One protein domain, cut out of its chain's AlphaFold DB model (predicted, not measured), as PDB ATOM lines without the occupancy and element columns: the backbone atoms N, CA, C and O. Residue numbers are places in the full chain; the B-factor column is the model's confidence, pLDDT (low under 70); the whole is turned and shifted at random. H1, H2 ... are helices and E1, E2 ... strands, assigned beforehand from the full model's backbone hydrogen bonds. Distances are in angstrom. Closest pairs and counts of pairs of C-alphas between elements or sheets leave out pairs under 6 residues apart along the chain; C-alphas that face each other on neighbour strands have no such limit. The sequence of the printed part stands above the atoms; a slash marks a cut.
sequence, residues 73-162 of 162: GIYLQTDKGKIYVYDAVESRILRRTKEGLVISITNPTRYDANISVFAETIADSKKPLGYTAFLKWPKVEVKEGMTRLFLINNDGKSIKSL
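What this domain is: This is residues 73 to 162 of the 162 residues of an uncharacterized protein of Mucilaginibacter sp. OK098 (UniProt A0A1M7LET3). Two sheets of four strands lie face to face as a small sandwich, E2 E1 E5 E6 on E3 E4 E7 E8. A long loop follows E5; its residues 126 to 132 stick out, and it leads into the short helix H1 at the rim. The printed part has 90 residues, with one named helix and eight named strands in the order E1 E2 E3 E4 E5 H1 E6 E7 E8; the class is mostly strand, with 44 of the 48 residues in named elements held by strands; the first sheet is mixed, the second all antiparallel. It is compact, with a radius of gyration of the C-alphas of 12.6 A and spans of 37 by 32 by 18 A.

How they stand to each other: Start at E1, residues 74 to 77, in a hairpin with E2, residues 82 to 85; N 75 and O 84 are 2.8 A apart, within hydrogen-bond range. E5, residues 113 to 120, is parallel to E1, with N 76 and O 118 at 2.9 A. Its residues 113 to 116 pair with antiparallel E6, residues 139 to 142; N 115 and O 140 are 2.9 A apart. In the other sheet, E3, residues 90 to 96, and E4, residues 100 to 106, form a hairpin, with N 94 and O 102 at 2.8 A. E7, residues 147 to 153, is antiparallel to E4, with N 103 and O 150 at 2.9 A, and forms a hairpin with E8, residues 159 to 161, with N 151 and O 160 at 2.8 A. H1, residues 133 to 136, only grazes the first sheet; it is too short for an O i to N i+4 pair.

Where its parts are: Find C-alpha 74 at (135.747, 169.909, 136.739), where E1 begins. E5, the longest strand, runs 22.2 A from C-alpha 113 at (134.998, 163.003, 127.019); E4 and E7 each span 19.5 A, and E3 18.5 A. E8 ends at C-alpha 161, (136.808, 177.442, 123.733).

The domain as a whole: The C-alphas farthest apart, of Arg 110 and Ala 123, are 37.6 A apart. The printed part has no cut; the link E5 to H1 is long. No printed residue is under 70 in pLDDT.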
ATOM      1  N   GLY A  73     132.505 167.264 136.386       97.19
ATOM      2  CA  GLY A  73     133.771 166.696 135.926       97.19
ATOM      3  C   GLY A  73     134.969 167.587 136.283       97.19
ATOM      4  O   GLY A  73     136.037 167.089 136.651       97.19
ATOM      5  N   ILE A  74     134.782 168.913 136.256       97.75
ATOM      6  CA  ILE A  74     135.747 169.909 136.739       97.75
ATOM      7  C   ILE A  74     135.041 170.968 137.591       97.75
ATOM      8  O   ILE A  74     134.068 171.586 137.161       97.75
ATOM      9  N   TYR A  75     135.594 171.247 138.771       97.19
ATOM     10  CA  TYR A  75     135.192 172.359 139.631       97.19
ATOM     11  C   TYR A  75     136.262 173.451 139.691       97.19
ATOM     12  O   TYR A  75     137.442 173.154 139.903       97.19
ATOM     13  N   LEU A  76     135.853 174.718 139.586       96.62
ATOM     14  CA  LEU A  76     136.729 175.874 139.775       96.62
ATOM     15  C   LEU A  76     136.201 176.848 140.825       96.62
ATOM     16  O   LEU A  76     135.043 177.254 140.801       96.62
ATOM     17  N   GLN A  77     137.111 177.333 141.665       95.50
ATOM     18  CA  GLN A  77     136.895 178.535 142.461       95.50
ATOM     19  C   GLN A  77     137.664 179.695 141.817       95.50
ATOM     20  O   GLN A  77     138.892 179.790 141.955       95.50
ATOM     21  N   THR A  78     136.959 180.537 141.060       95.44
ATOM     22  CA  THR A  78     137.554 181.469 140.081       95.44
ATOM     23  C   THR A  78     138.405 182.563 140.720       95.44
ATOM     24  O   THR A  78     139.455 182.936 140.191       95.44
ATOM     25  N   ASP A  79     138.007 183.062 141.885       93.69
ATOM     26  CA  ASP A  79     138.696 184.117 142.633       93.69
ATOM     27  C   ASP A  79     139.923 183.606 143.399       93.69
ATOM     28  O   ASP A  79     140.944 184.291 143.450       93.69
ATOM     29  N   LYS A  80     139.888 182.369 143.905       92.75
ATOM     30  CA  LYS A  80     141.052 181.730 144.545       92.75
ATOM     31  C   LYS A  80     141.991 181.026 143.576       92.75
ATOM     32  O   LYS A  80     143.066 180.607 143.997       92.75
ATOM     33  N   GLY A  81     141.599 180.869 142.311       92.88
ATOM     34  CA  GLY A  81     142.390 180.136 141.323       92.88
ATOM     35  C   GLY A  81     142.609 178.682 141.736       92.88
ATOM     36  O   GLY A  81     143.721 178.173 141.622       92.88
ATOM     37  N   LYS A  82     141.568 178.030 142.267       94.50
ATOM     38  CA  LYS A  82     141.608 176.603 142.612       94.50
ATOM     39  C   LYS A  82     140.836 175.798 141.586       94.50
ATOM     40  O   LYS A  82     139.786 176.241 141.130       94.50
ATOM     41  N   ILE A  83     141.352 174.615 141.277       96.56
ATOM     42  CA  ILE A  83     140.752 173.666 140.346       96.56
ATOM     43  C   ILE A  83     140.757 172.270 140.965       96.56
ATOM     44  O   ILE A  83     141.732 171.877 141.609       96.56
ATOM     45  N   TYR A  84     139.659 171.549 140.782       96.94
ATOM     46  CA  TYR A  84     139.486 170.160 141.184       96.94
ATOM     47  C   TYR A  84     138.922 169.391 140.001       96.94
ATOM     48  O   TYR A  84     138.002 169.868 139.339       96.94
ATOM     49  N   VAL A  85     139.494 168.223 139.728       97.06
ATOM     50  CA  VAL A  85     139.109 167.372 138.604       97.06
ATOM     51  C   VAL A  85     138.586 166.062 139.166       97.06
ATOM     52  O   VAL A  85     139.265 165.437 139.979       97.06
ATOM     53  N   TYR A  86     137.370 165.717 138.771       96.25
ATOM     54  CA  TYR A  86     136.613 164.567 139.252       96.25
ATOM     55  C   TYR A  86     136.509 163.488 138.173       96.25
ATOM     56  O   TYR A  86     136.679 162.310 138.475       96.25
ATOM     57  N   ASP A  87     136.312 163.892 136.917       95.38
ATOM     58  CA  ASP A  87     136.347 162.985 135.767       95.38
ATOM     59  C   ASP A  87     137.771 162.484 135.483       95.38
ATOM     60  O   ASP A  87     138.761 163.052 135.948       95.38
ATOM     61  N   ALA A  88     137.884 161.447 134.649       93.88
ATOM     62  CA  ALA A  88     139.151 160.875 134.188       93.88
ATOM     63  C   ALA A  88     139.874 161.757 133.140       93.88
ATOM     64  O   ALA A  88     140.330 161.276 132.107       93.88
ATOM     65  N   VAL A  89     139.957 163.063 133.394       97.38
ATOM     66  CA  VAL A  89     140.693 164.046 132.588       97.38
ATOM     67  C   VAL A  89     141.763 164.727 133.435       97.38
ATOM     68  O   VAL A  89     141.770 164.639 134.659       97.38
ATOM     69  N   GLU A  90     142.667 165.448 132.790       98.44
ATOM     70  CA  GLU A  90     143.650 166.287 133.464       98.44
ATOM     71  C   GLU A  90     143.328 167.753 133.193       98.44
ATOM     72  O   GLU A  90     143.028 168.144 132.063       98.44
ATOM     73  N   SER A  91     143.403 168.600 134.218       98.25
ATOM     74  CA  SER A  91     143.200 170.032 134.029       98.25
ATOM     75  C   SER A  91     144.061 170.874 134.953       98.25
ATOM     76  O   SER A  91     144.349 170.511 136.092       98.25
ATOM     77  N   ARG A  92     144.476 172.033 134.442       97.88
ATOM     78  CA  ARG A  92     145.269 173.021 135.174       97.88
ATOM     79  C   ARG A  92     144.922 174.430 134.721       97.88
ATOM     80  O   ARG A  92     144.570 174.664 133.565       97.88
ATOM     81  N   ILE A  93     145.086 175.379 135.635       97.94
ATOM     82  CA  ILE A  93     144.994 176.807 135.333       97.94
ATOM     83  C   ILE A  93     146.310 177.238 134.689       97.94
ATOM     84  O   ILE A  93     147.376 177.062 135.273       97.94
ATOM     85  N   LEU A  94     146.238 177.799 133.481       97.94
ATOM     86  CA  LEU A  94     147.408 178.285 132.751       97.94
ATOM     87  C   LEU A  94     147.720 179.740 133.083       97.94
ATOM     88  O   LEU A  94     148.881 180.105 133.249       97.94
ATOM     89  N   ARG A  95     146.688 180.587 133.127       96.38
ATOM     90  CA  ARG A  95     146.822 182.019 133.419       96.38
ATOM     91  C   ARG A  95     145.492 182.641 133.829       96.38
ATOM     92  O   ARG A  95     144.425 182.131 133.490       96.38
ATOM     93  N   ARG A  96     145.581 183.795 134.489       96.44
ATOM     94  CA  ARG A  96     144.463 184.715 134.718       96.44
ATOM     95  C   ARG A  96     144.520 185.850 133.697       96.44
ATOM     96  O   ARG A  96     145.599 186.364 133.409       96.44
ATOM     97  N   THR A  97     143.370 186.234 133.165       95.12
ATOM     98  CA  THR A  97     143.189 187.396 132.289       95.12
ATOM     99  C   THR A  97     142.213 188.380 132.935       95.12
ATOM    100  O   THR A  97     141.732 188.148 134.045       95.12
ATOM    101  N   LYS A  98     141.921 189.501 132.264       93.94
ATOM    102  CA  LYS A  98     140.898 190.444 132.742       93.94
ATOM    103  C   LYS A  98     139.499 189.823 132.675       93.94
ATOM    104  O   LYS A  98     138.650 190.118 133.508       93.94
ATOM    105  N   GLU A  99     139.286 188.941 131.707       93.19
ATOM    106  CA  GLU A  99     138.016 188.283 131.419       93.19
ATOM    107  C   GLU A  99     137.767 187.065 132.323       93.19
ATOM    108  O   GLU A  99     136.608 186.740 132.588       93.19
ATOM    109  N   GLY A 100     138.823 186.397 132.809       95.81
ATOM    110  CA  GLY A 100     138.666 185.167 133.583       95.81
ATOM    111  C   GLY A 100     139.931 184.331 133.797       95.81
ATOM    112  O   GLY A 100     141.049 184.839 133.877       95.81
ATOM    113  N   LEU A 101     139.745 183.017 133.905       97.56
ATOM    114  CA  LEU A 101     140.799 182.009 133.992       97.56
ATOM    115  C   LEU A 101     140.881 181.216 132.691       97.56
ATOM    116  O   LEU A 101     139.878 180.700 132.209       97.56
ATOM    117  N   VAL A 102     142.091 181.066 132.159       98.12
ATOM    118  CA  VAL A 102     142.354 180.134 131.061       98.12
ATOM    119  C   VAL A 102     142.820 178.813 131.649       98.12
ATOM    120  O   VAL A 102     143.832 178.776 132.355       98.12
ATOM    121  N   ILE A 103     142.110 177.737 131.327       98.38
ATOM    122  CA  ILE A 103     142.446 176.374 131.733       98.38
ATOM    123  C   ILE A 103     142.769 175.505 130.522       98.38
ATOM    124  O   ILE A 103     142.225 175.717 129.438       98.38
ATOM    125  N   SER A 104     143.643 174.521 130.713       98.56
ATOM    126  CA  SER A 104     143.787 173.403 129.779       98.56
ATOM    127  C   SER A 104     143.005 172.207 130.288       98.56
ATOM    128  O   SER A 104     143.045 171.933 131.486       98.56
ATOM    129  N   ILE A 105     142.352 171.479 129.392       98.62
ATOM    130  CA  ILE A 105     141.748 170.178 129.671       98.62
ATOM    131  C   ILE A 105     142.358 169.177 128.699       98.62
ATOM    132  O   ILE A 105     142.254 169.364 127.485       98.62
ATOM    133  N   THR A 106     142.996 168.146 129.235       98.75
ATOM    134  CA  THR A 106     143.582 167.034 128.489       98.75
ATOM    135  C   THR A 106     142.766 165.786 128.778       98.75
ATOM    136  O   THR A 106     142.520 165.467 129.937       98.75
ATOM    137  N   ASN A 107     142.333 165.088 127.732       98.50
ATOM    138  CA  ASN A 107     141.676 163.795 127.857       98.50
ATOM    139  C   ASN A 107     142.702 162.686 127.572       98.50
ATOM    140  O   ASN A 107     142.994 162.430 126.405       98.50
ATOM    141  N   PRO A 108     143.269 162.037 128.606       97.56
ATOM    142  CA  PRO A 108     144.243 160.965 128.421       97.56
ATOM    143  C   PRO A 108     143.582 159.621 128.081       97.56
ATOM    144  O   PRO A 108     144.276 158.634 127.847       97.56
ATOM    145  N   THR A 109     142.249 159.544 128.114       94.69
ATOM    146  CA  THR A 109     141.521 158.291 127.922       94.69
ATOM    147  C   THR A 109     141.351 157.967 126.444       94.69
ATOM    148  O   THR A 109     141.422 158.847 125.589       94.69
ATOM    149  N   ARG A 110     141.036 156.697 126.170       94.31
ATOM    150  CA  ARG A 110     140.709 156.184 124.832       94.31
ATOM    151  C   ARG A 110     139.270 156.460 124.367       94.31
ATOM    152  O   ARG A 110     138.736 155.759 123.513       94.31
ATOM    153  N   TYR A 111     138.578 157.365 125.050       93.88
ATOM    154  CA  TYR A 111     137.174 157.663 124.813       93.88
ATOM    155  C   TYR A 111     137.002 159.166 124.707       93.88
ATOM    156  O   TYR A 111     137.640 159.917 125.440       93.88
ATOM    157  N   ASP A 112     136.104 159.617 123.842       97.88
ATOM    158  CA  ASP A 112     135.704 161.019 123.832       97.88
ATOM    159  C   ASP A 112     135.061 161.395 125.171       97.88
ATOM    160  O   ASP A 112     134.193 160.685 125.681       97.88
ATOM    161  N   ALA A 113     135.480 162.527 125.734       97.25
ATOM    162  CA  ALA A 113     134.998 163.003 127.019       97.25
ATOM    163  C   ALA A 113     134.054 164.194 126.833       97.25
ATOM    164  O   ALA A 113     134.355 165.154 126.115       97.25
ATOM    165  N   ASN A 114     132.918 164.137 127.525       97.00
ATOM    166  CA  ASN A 114     131.947 165.216 127.625       97.00
ATOM    167  C   ASN A 114     131.869 165.654 129.094       97.00
ATOM    168  O   ASN A 114     131.176 165.037 129.899       97.00
ATOM    169  N   ILE A 115     132.648 166.680 129.433       97.38
ATOM    170  CA  ILE A 115     132.970 167.048 130.813       97.38
ATOM    171  C   ILE A 115     132.060 168.183 131.268       97.38
ATOM    172  O   ILE A 115     132.033 169.246 130.640       97.38
ATOM    173  N   SER A 116     131.341 167.995 132.374       97.31
ATOM    174  CA  SER A 116     130.617 169.082 133.036       97.31
ATOM    175  C   SER A 116     131.589 169.975 133.809       97.31
ATOM    176  O   SER A 116     132.486 169.502 134.506       97.31
ATOM    177  N   VAL A 117     131.425 171.288 133.687       97.31
ATOM    178  CA  VAL A 117     132.277 172.260 134.372       97.31
ATOM    179  C   VAL A 117     131.407 173.132 135.263       97.31
ATOM    180  O   VAL A 117     130.505 173.819 134.788       97.31
ATOM    181  N   PHE A 118     131.698 173.128 136.557       97.12
ATOM    182  CA  PHE A 118     131.077 174.025 137.521       97.12
ATOM    183  C   PHE A 118     132.120 175.007 138.044       97.12
ATOM    184  O   PHE A 118     133.177 174.612 138.530       97.12
ATOM    185  N   ALA A 119     131.840 176.299 137.947       96.50
ATOM    186  CA  ALA A 119     132.728 177.328 138.450       96.50
ATOM    187  C   ALA A 119     131.940 178.361 139.251       96.50
ATOM    188  O   ALA A 119     130.819 178.719 138.895       96.50
ATOM    189  N   GLU A 120     132.535 178.833 140.339       95.88
ATOM    190  CA  GLU A 120     131.911 179.807 141.229       95.88
ATOM    191  C   GLU A 120     132.956 180.650 141.972       95.88
ATOM    192  O   GLU A 120     134.151 180.339 141.999       95.88
ATOM    193  N   THR A 121     132.498 181.727 142.607       95.31
ATOM    194  CA  THR A 121     133.315 182.538 143.521       95.31
ATOM    195  C   THR A 121     133.253 181.991 144.954       95.31
ATOM    196  O   THR A 121     132.363 181.215 145.305       95.31
ATOM    197  N   ILE A 122     134.140 182.438 145.848       93.50
ATOM    198  CA  ILE A 122     134.038 182.138 147.288       93.50
ATOM    199  C   ILE A 122     132.754 182.693 147.917       93.50
ATOM    200  O   ILE A 122     132.325 182.227 148.972       93.50
ATOM    201  N   ALA A 123     132.178 183.743 147.330       94.12
ATOM    202  CA  ALA A 123     130.932 184.322 147.809       94.12
ATOM    203  C   ALA A 123     129.738 183.435 147.434       94.12
ATOM    204  O   ALA A 123     128.818 183.284 148.238       94.12
ATOM    205  N   ASP A 124     129.773 182.829 146.247       93.81
ATOM    206  CA  ASP A 124     128.735 181.913 145.778       93.81
ATOM    207  C   ASP A 124     128.788 180.562 146.486       93.81
ATOM    208  O   ASP A 124     127.735 180.081 146.893       93.81
ATOM    209  N   SER A 125     129.982 180.040 146.792       92.56
ATOM    210  CA  SER A 125     130.136 178.741 147.471       92.56
ATOM    211  C   SER A 125     129.614 178.696 148.911       92.56
ATOM    212  O   SER A 125     129.535 177.635 149.528       92.56
ATOM    213  N   LYS A 126     129.243 179.852 149.476       93.19
ATOM    214  CA  LYS A 126     128.537 179.950 150.764       93.19
ATOM    215  C   LYS A 126     127.044 179.649 150.645       93.19
ATOM    216  O   LYS A 126     126.372 179.523 151.667       93.19
ATOM    217  N   LYS A 127     126.512 179.593 149.424       93.50
ATOM    218  CA  LYS A 127     125.113 179.284 149.144       93.50
ATOM    219  C   LYS A 127     125.015 177.791 148.826       93.50
ATOM    220  O   LYS A 127     125.819 177.291 148.042       93.50
ATOM    221  N   PRO A 128     124.043 177.070 149.400       91.62
ATOM    222  CA  PRO A 128     123.834 175.679 149.035       91.62
ATOM    223  C   PRO A 128     123.447 175.572 147.555       91.62
ATOM    224  O   PRO A 128     122.676 176.386 147.038       91.62
ATOM    225  N   LEU A 129     123.963 174.544 146.887       92.25
ATOM    226  CA  LEU A 129     123.507 174.177 145.552       92.25
ATOM    227  C   LEU A 129     122.084 173.617 145.621       92.25
ATOM    228  O   LEU A 129     121.703 172.953 146.583       92.25
ATOM    229  N   GLY A 130     121.291 173.879 144.583       93.50
ATOM    230  CA  GLY A 130     120.001 173.212 144.426       93.50
ATOM    231  C   GLY A 130     120.186 171.730 144.090       93.50
ATOM    232  O   GLY A 130     121.158 171.371 143.428       93.50
ATOM    233  N   TYR A 131     119.216 170.892 144.472       91.50
ATOM    234  CA  TYR A 131     119.250 169.434 144.262       91.50
ATOM    235  C   TYR A 131     119.539 169.001 142.819       91.50
ATOM    236  O   TYR A 131     120.113 167.948 142.594       91.50
ATOM    237  N   THR A 132     119.158 169.817 141.836       95.00
ATOM    238  CA  THR A 132     119.338 169.527 140.406       95.00
ATOM    239  C   THR A 132     120.243 170.540 139.706       95.00
ATOM    240  O   THR A 132     120.125 170.766 138.500       95.00
ATOM    241  N   ALA A 133     121.155 171.184 140.447       93.62
ATOM    242  CA  ALA A 133     122.086 172.170 139.891       93.62
ATOM    243  C   ALA A 133     122.897 171.616 138.705       93.62
ATOM    244  O   ALA A 133     123.138 172.343 137.738       93.62
ATOM    245  N   PHE A 134     123.222 170.322 138.742       94.44
ATOM    246  CA  PHE A 134     123.967 169.616 137.703       94.44
ATOM    247  C   PHE A 134     123.317 169.648 136.314       94.44
ATOM    248  O   PHE A 134     124.017 169.598 135.304       94.44
ATOM    249  N   LEU A 135     121.992 169.826 136.230       94.88
ATOM    250  CA  LEU A 135     121.286 169.965 134.951       94.88
ATOM    251  C   LEU A 135     121.696 171.223 134.173       94.88
ATOM    252  O   LEU A 135     121.456 171.306 132.971       94.88
ATOM    253  N   LYS A 136     122.267 172.220 134.856       93.50
ATOM    254  CA  LYS A 136     122.606 173.531 134.285       93.50
ATOM    255  C   LYS A 136     124.100 173.720 134.061       93.50
ATOM    256  O   LYS A 136     124.497 174.782 133.583       93.50
ATOM    257  N   TRP A 137     124.930 172.749 134.435       94.62
ATOM    258  CA  TRP A 137     126.369 172.900 134.274       94.62
ATOM    259  C   TRP A 137     126.747 172.858 132.795       94.62
ATOM    260  O   TRP A 137     126.355 171.921 132.091       94.62
ATOM    261  N   PRO A 138     127.495 173.863 132.302       95.12
ATOM    262  CA  PRO A 138     128.003 173.833 130.943       95.12
ATOM    263  C   PRO A 138     128.888 172.604 130.749       95.12
ATOM    264  O   PRO A 138     129.634 172.201 131.643       95.12
ATOM    265  N   LYS A 139     128.799 172.016 129.560       95.69
ATOM    266  CA  LYS A 139     129.580 170.846 129.181       95.69
ATOM    267  C   LYS A 139     130.546 171.193 128.063       95.69
ATOM    268  O   LYS A 139     130.198 171.945 127.152       95.69
ATOM    269  N   VAL A 140     131.749 170.642 128.134       97.44
ATOM    270  CA  VAL A 140     132.790 170.813 127.122       97.44
ATOM    271  C   VAL A 140     133.232 169.462 126.594       97.44
ATOM    272  O   VAL A 140     133.366 168.499 127.343       97.44
ATOM    273  N   GLU A 141     133.464 169.391 125.288       97.81
ATOM    274  CA  GLU A 141     133.904 168.164 124.635       97.81
ATOM    275  C   GLU A 141     135.411 168.199 124.372       97.81
ATOM    276  O   GLU A 141     135.935 169.152 123.774       97.81
ATOM    277  N   VAL A 142     136.096 167.134 124.782       98.31
ATOM    278  CA  VAL A 142     137.517 166.902 124.515       98.31
ATOM    279  C   VAL A 142     137.674 165.476 123.997       98.31
ATOM    280  O   VAL A 142     137.414 164.508 124.710       98.31
ATOM    281  N   LYS A 143     138.081 165.356 122.732       98.44
ATOM    282  CA  LYS A 143     138.299 164.065 122.069       98.44
ATOM    283  C   LYS A 143     139.406 163.259 122.749       98.44
ATOM    284  O   LYS A 143     140.255 163.846 123.423       98.44
ATOM    285  N   GLU A 144     139.391 161.944 122.557       97.81
ATOM    286  CA  GLU A 144     140.470 161.039 122.979       97.81
ATOM    287  C   GLU A 144     141.860 161.618 122.652       97.81
ATOM    288  O   GLU A 144     142.101 162.124 121.553       97.81
ATOM    289  N   GLY A 145     142.772 161.580 123.627       98.00
ATOM    290  CA  GLY A 145     144.163 162.028 123.494       98.00
ATOM    291  C   GLY A 145     144.367 163.538 123.302       98.00
ATOM    292  O   GLY A 145     145.508 163.998 123.234       98.00
ATOM    293  N   MET A 146     143.300 164.337 123.207       98.31
ATOM    294  CA  MET A 146     143.400 165.757 122.869       98.31
ATOM    295  C   MET A 146     143.534 166.648 124.101       98.31
ATOM    296  O   MET A 146     143.037 166.358 125.188       98.31
ATOM    297  N   THR A 147     144.162 167.806 123.889       98.62
ATOM    298  CA  THR A 147     144.167 168.923 124.838       98.62
ATOM    299  C   THR A 147     143.446 170.117 124.230       98.62
ATOM    300  O   THR A 147     143.733 170.505 123.098       98.62
ATOM    301  N   ARG A 148     142.527 170.726 124.981       98.44
ATOM    302  CA  ARG A 148     141.817 171.952 124.589       98.44
ATOM    303  C   ARG A 148     141.938 173.029 125.654       98.44
ATOM    304  O   ARG A 148     142.125 172.736 126.834       98.44
ATOM    305  N   LEU A 149     141.843 174.282 125.218       98.44
ATOM    306  CA  LEU A 149     141.905 175.446 126.090       98.44
ATOM    307  C   LEU A 149     140.531 176.090 126.210       98.44
ATOM    308  O   LEU A 149     139.833 176.277 125.215       98.44
ATOM    309  N   PHE A 150     140.180 176.477 127.430       98.25
ATOM    310  CA  PHE A 150     138.918 177.142 127.719       98.25
ATOM    311  C   PHE A 150     139.151 178.379 128.578       98.25
ATOM    312  O   PHE A 150     139.961 178.362 129.506       98.25
ATOM    313  N   LEU A 151     138.424 179.448 128.271       97.94
ATOM    314  CA  LEU A 151     138.285 180.620 129.122       97.94
ATOM    315  C   LEU A 151     137.022 180.463 129.967       97.94
ATOM    316  O   LEU A 151     135.919 180.407 129.424       97.94
ATOM    317  N   ILE A 152     137.204 180.425 131.284       97.50
ATOM    318  CA  ILE A 152     136.142 180.491 132.287       97.50
ATOM    319  C   ILE A 152     136.082 181.927 132.781       97.50
ATOM    320  O   ILE A 152     137.084 182.434 133.283       97.50
ATOM    321  N   ASN A 153     134.948 182.602 132.630       96.00
ATOM    322  CA  ASN A 153     134.836 183.994 133.057       96.00
ATOM    323  C   ASN A 153     134.917 184.156 134.590       96.00
ATOM    324  O   ASN A 153     134.806 183.198 135.355       96.00
ATOM    325  N   ASN A 154     135.106 185.393 135.056       93.25
ATOM    326  CA  ASN A 154     135.309 185.671 136.485       93.25
ATOM    327  C   ASN A 154     134.155 185.210 137.396       93.25
ATOM    328  O   ASN A 154     134.419 184.801 138.525       93.25
ATOM    329  N   ASP A 155     132.903 185.253 136.927       90.56
ATOM    330  CA  ASP A 155     131.742 184.798 137.706       90.56
ATOM    331  C   ASP A 155     131.465 183.286 137.585       90.56
ATOM    332  O   ASP A 155     130.542 182.788 138.225       90.56
ATOM    333  N   GLY A 156     132.260 182.560 136.790       86.88
ATOM    334  CA  GLY A 156     132.172 181.110 136.621       86.88
ATOM    335  C   GLY A 156     130.995 180.621 135.772       86.88
ATOM    336  O   GLY A 156     130.798 179.415 135.638       86.88
ATOM    337  N   LYS A 157     130.201 181.521 135.181       87.25
ATOM    338  CA  LYS A 157     128.955 181.157 134.486       87.25
ATOM    339  C   LYS A 157     129.112 180.912 132.995       87.25
ATOM    340  O   LYS A 157     128.221 180.315 132.395       87.25
ATOM    341  N   SER A 158     130.190 181.390 132.376       91.19
ATOM    342  CA  SER A 158     130.420 181.194 130.944       91.19
ATOM    343  C   SER A 158     131.765 180.550 130.654       91.19
ATOM    344  O   SER A 158     132.774 180.804 131.316       91.19
ATOM    345  N   ILE A 159     131.740 179.701 129.629       95.19
ATOM    346  CA  ILE A 159     132.870 178.910 129.168       95.19
ATOM    347  C   ILE A 159     132.986 179.095 127.668       95.19
ATOM    348  O   ILE A 159     132.016 178.906 126.933       95.19
ATOM    349  N   LYS A 160     134.180 179.463 127.212       95.38
ATOM    350  CA  LYS A 160     134.478 179.659 125.796       95.38
ATOM    351  C   LYS A 160     135.714 178.856 125.410       95.38
ATOM    352  O   LYS A 160     136.745 178.991 126.062       95.38
ATOM    353  N   SER A 161     135.622 178.056 124.347       94.50
ATOM    354  CA  SER A 161     136.808 177.442 123.733       94.50
ATOM    355  C   SER A 161     137.696 178.525 123.128       94.50
ATOM    356  O   SER A 161     137.188 179.469 122.514       94.50
ATOM    357  N   LEU A 162     139.005 178.384 123.312       93.00
ATOM    358  CA  LEU A 162     140.018 179.241 122.696       93.00
ATOM    359  C   LEU A 162     140.593 178.612 121.429       93.00
ATOM    360  O   LEU A 162     140.531 177.366 121.317       93.00
TER     361      LEU A 162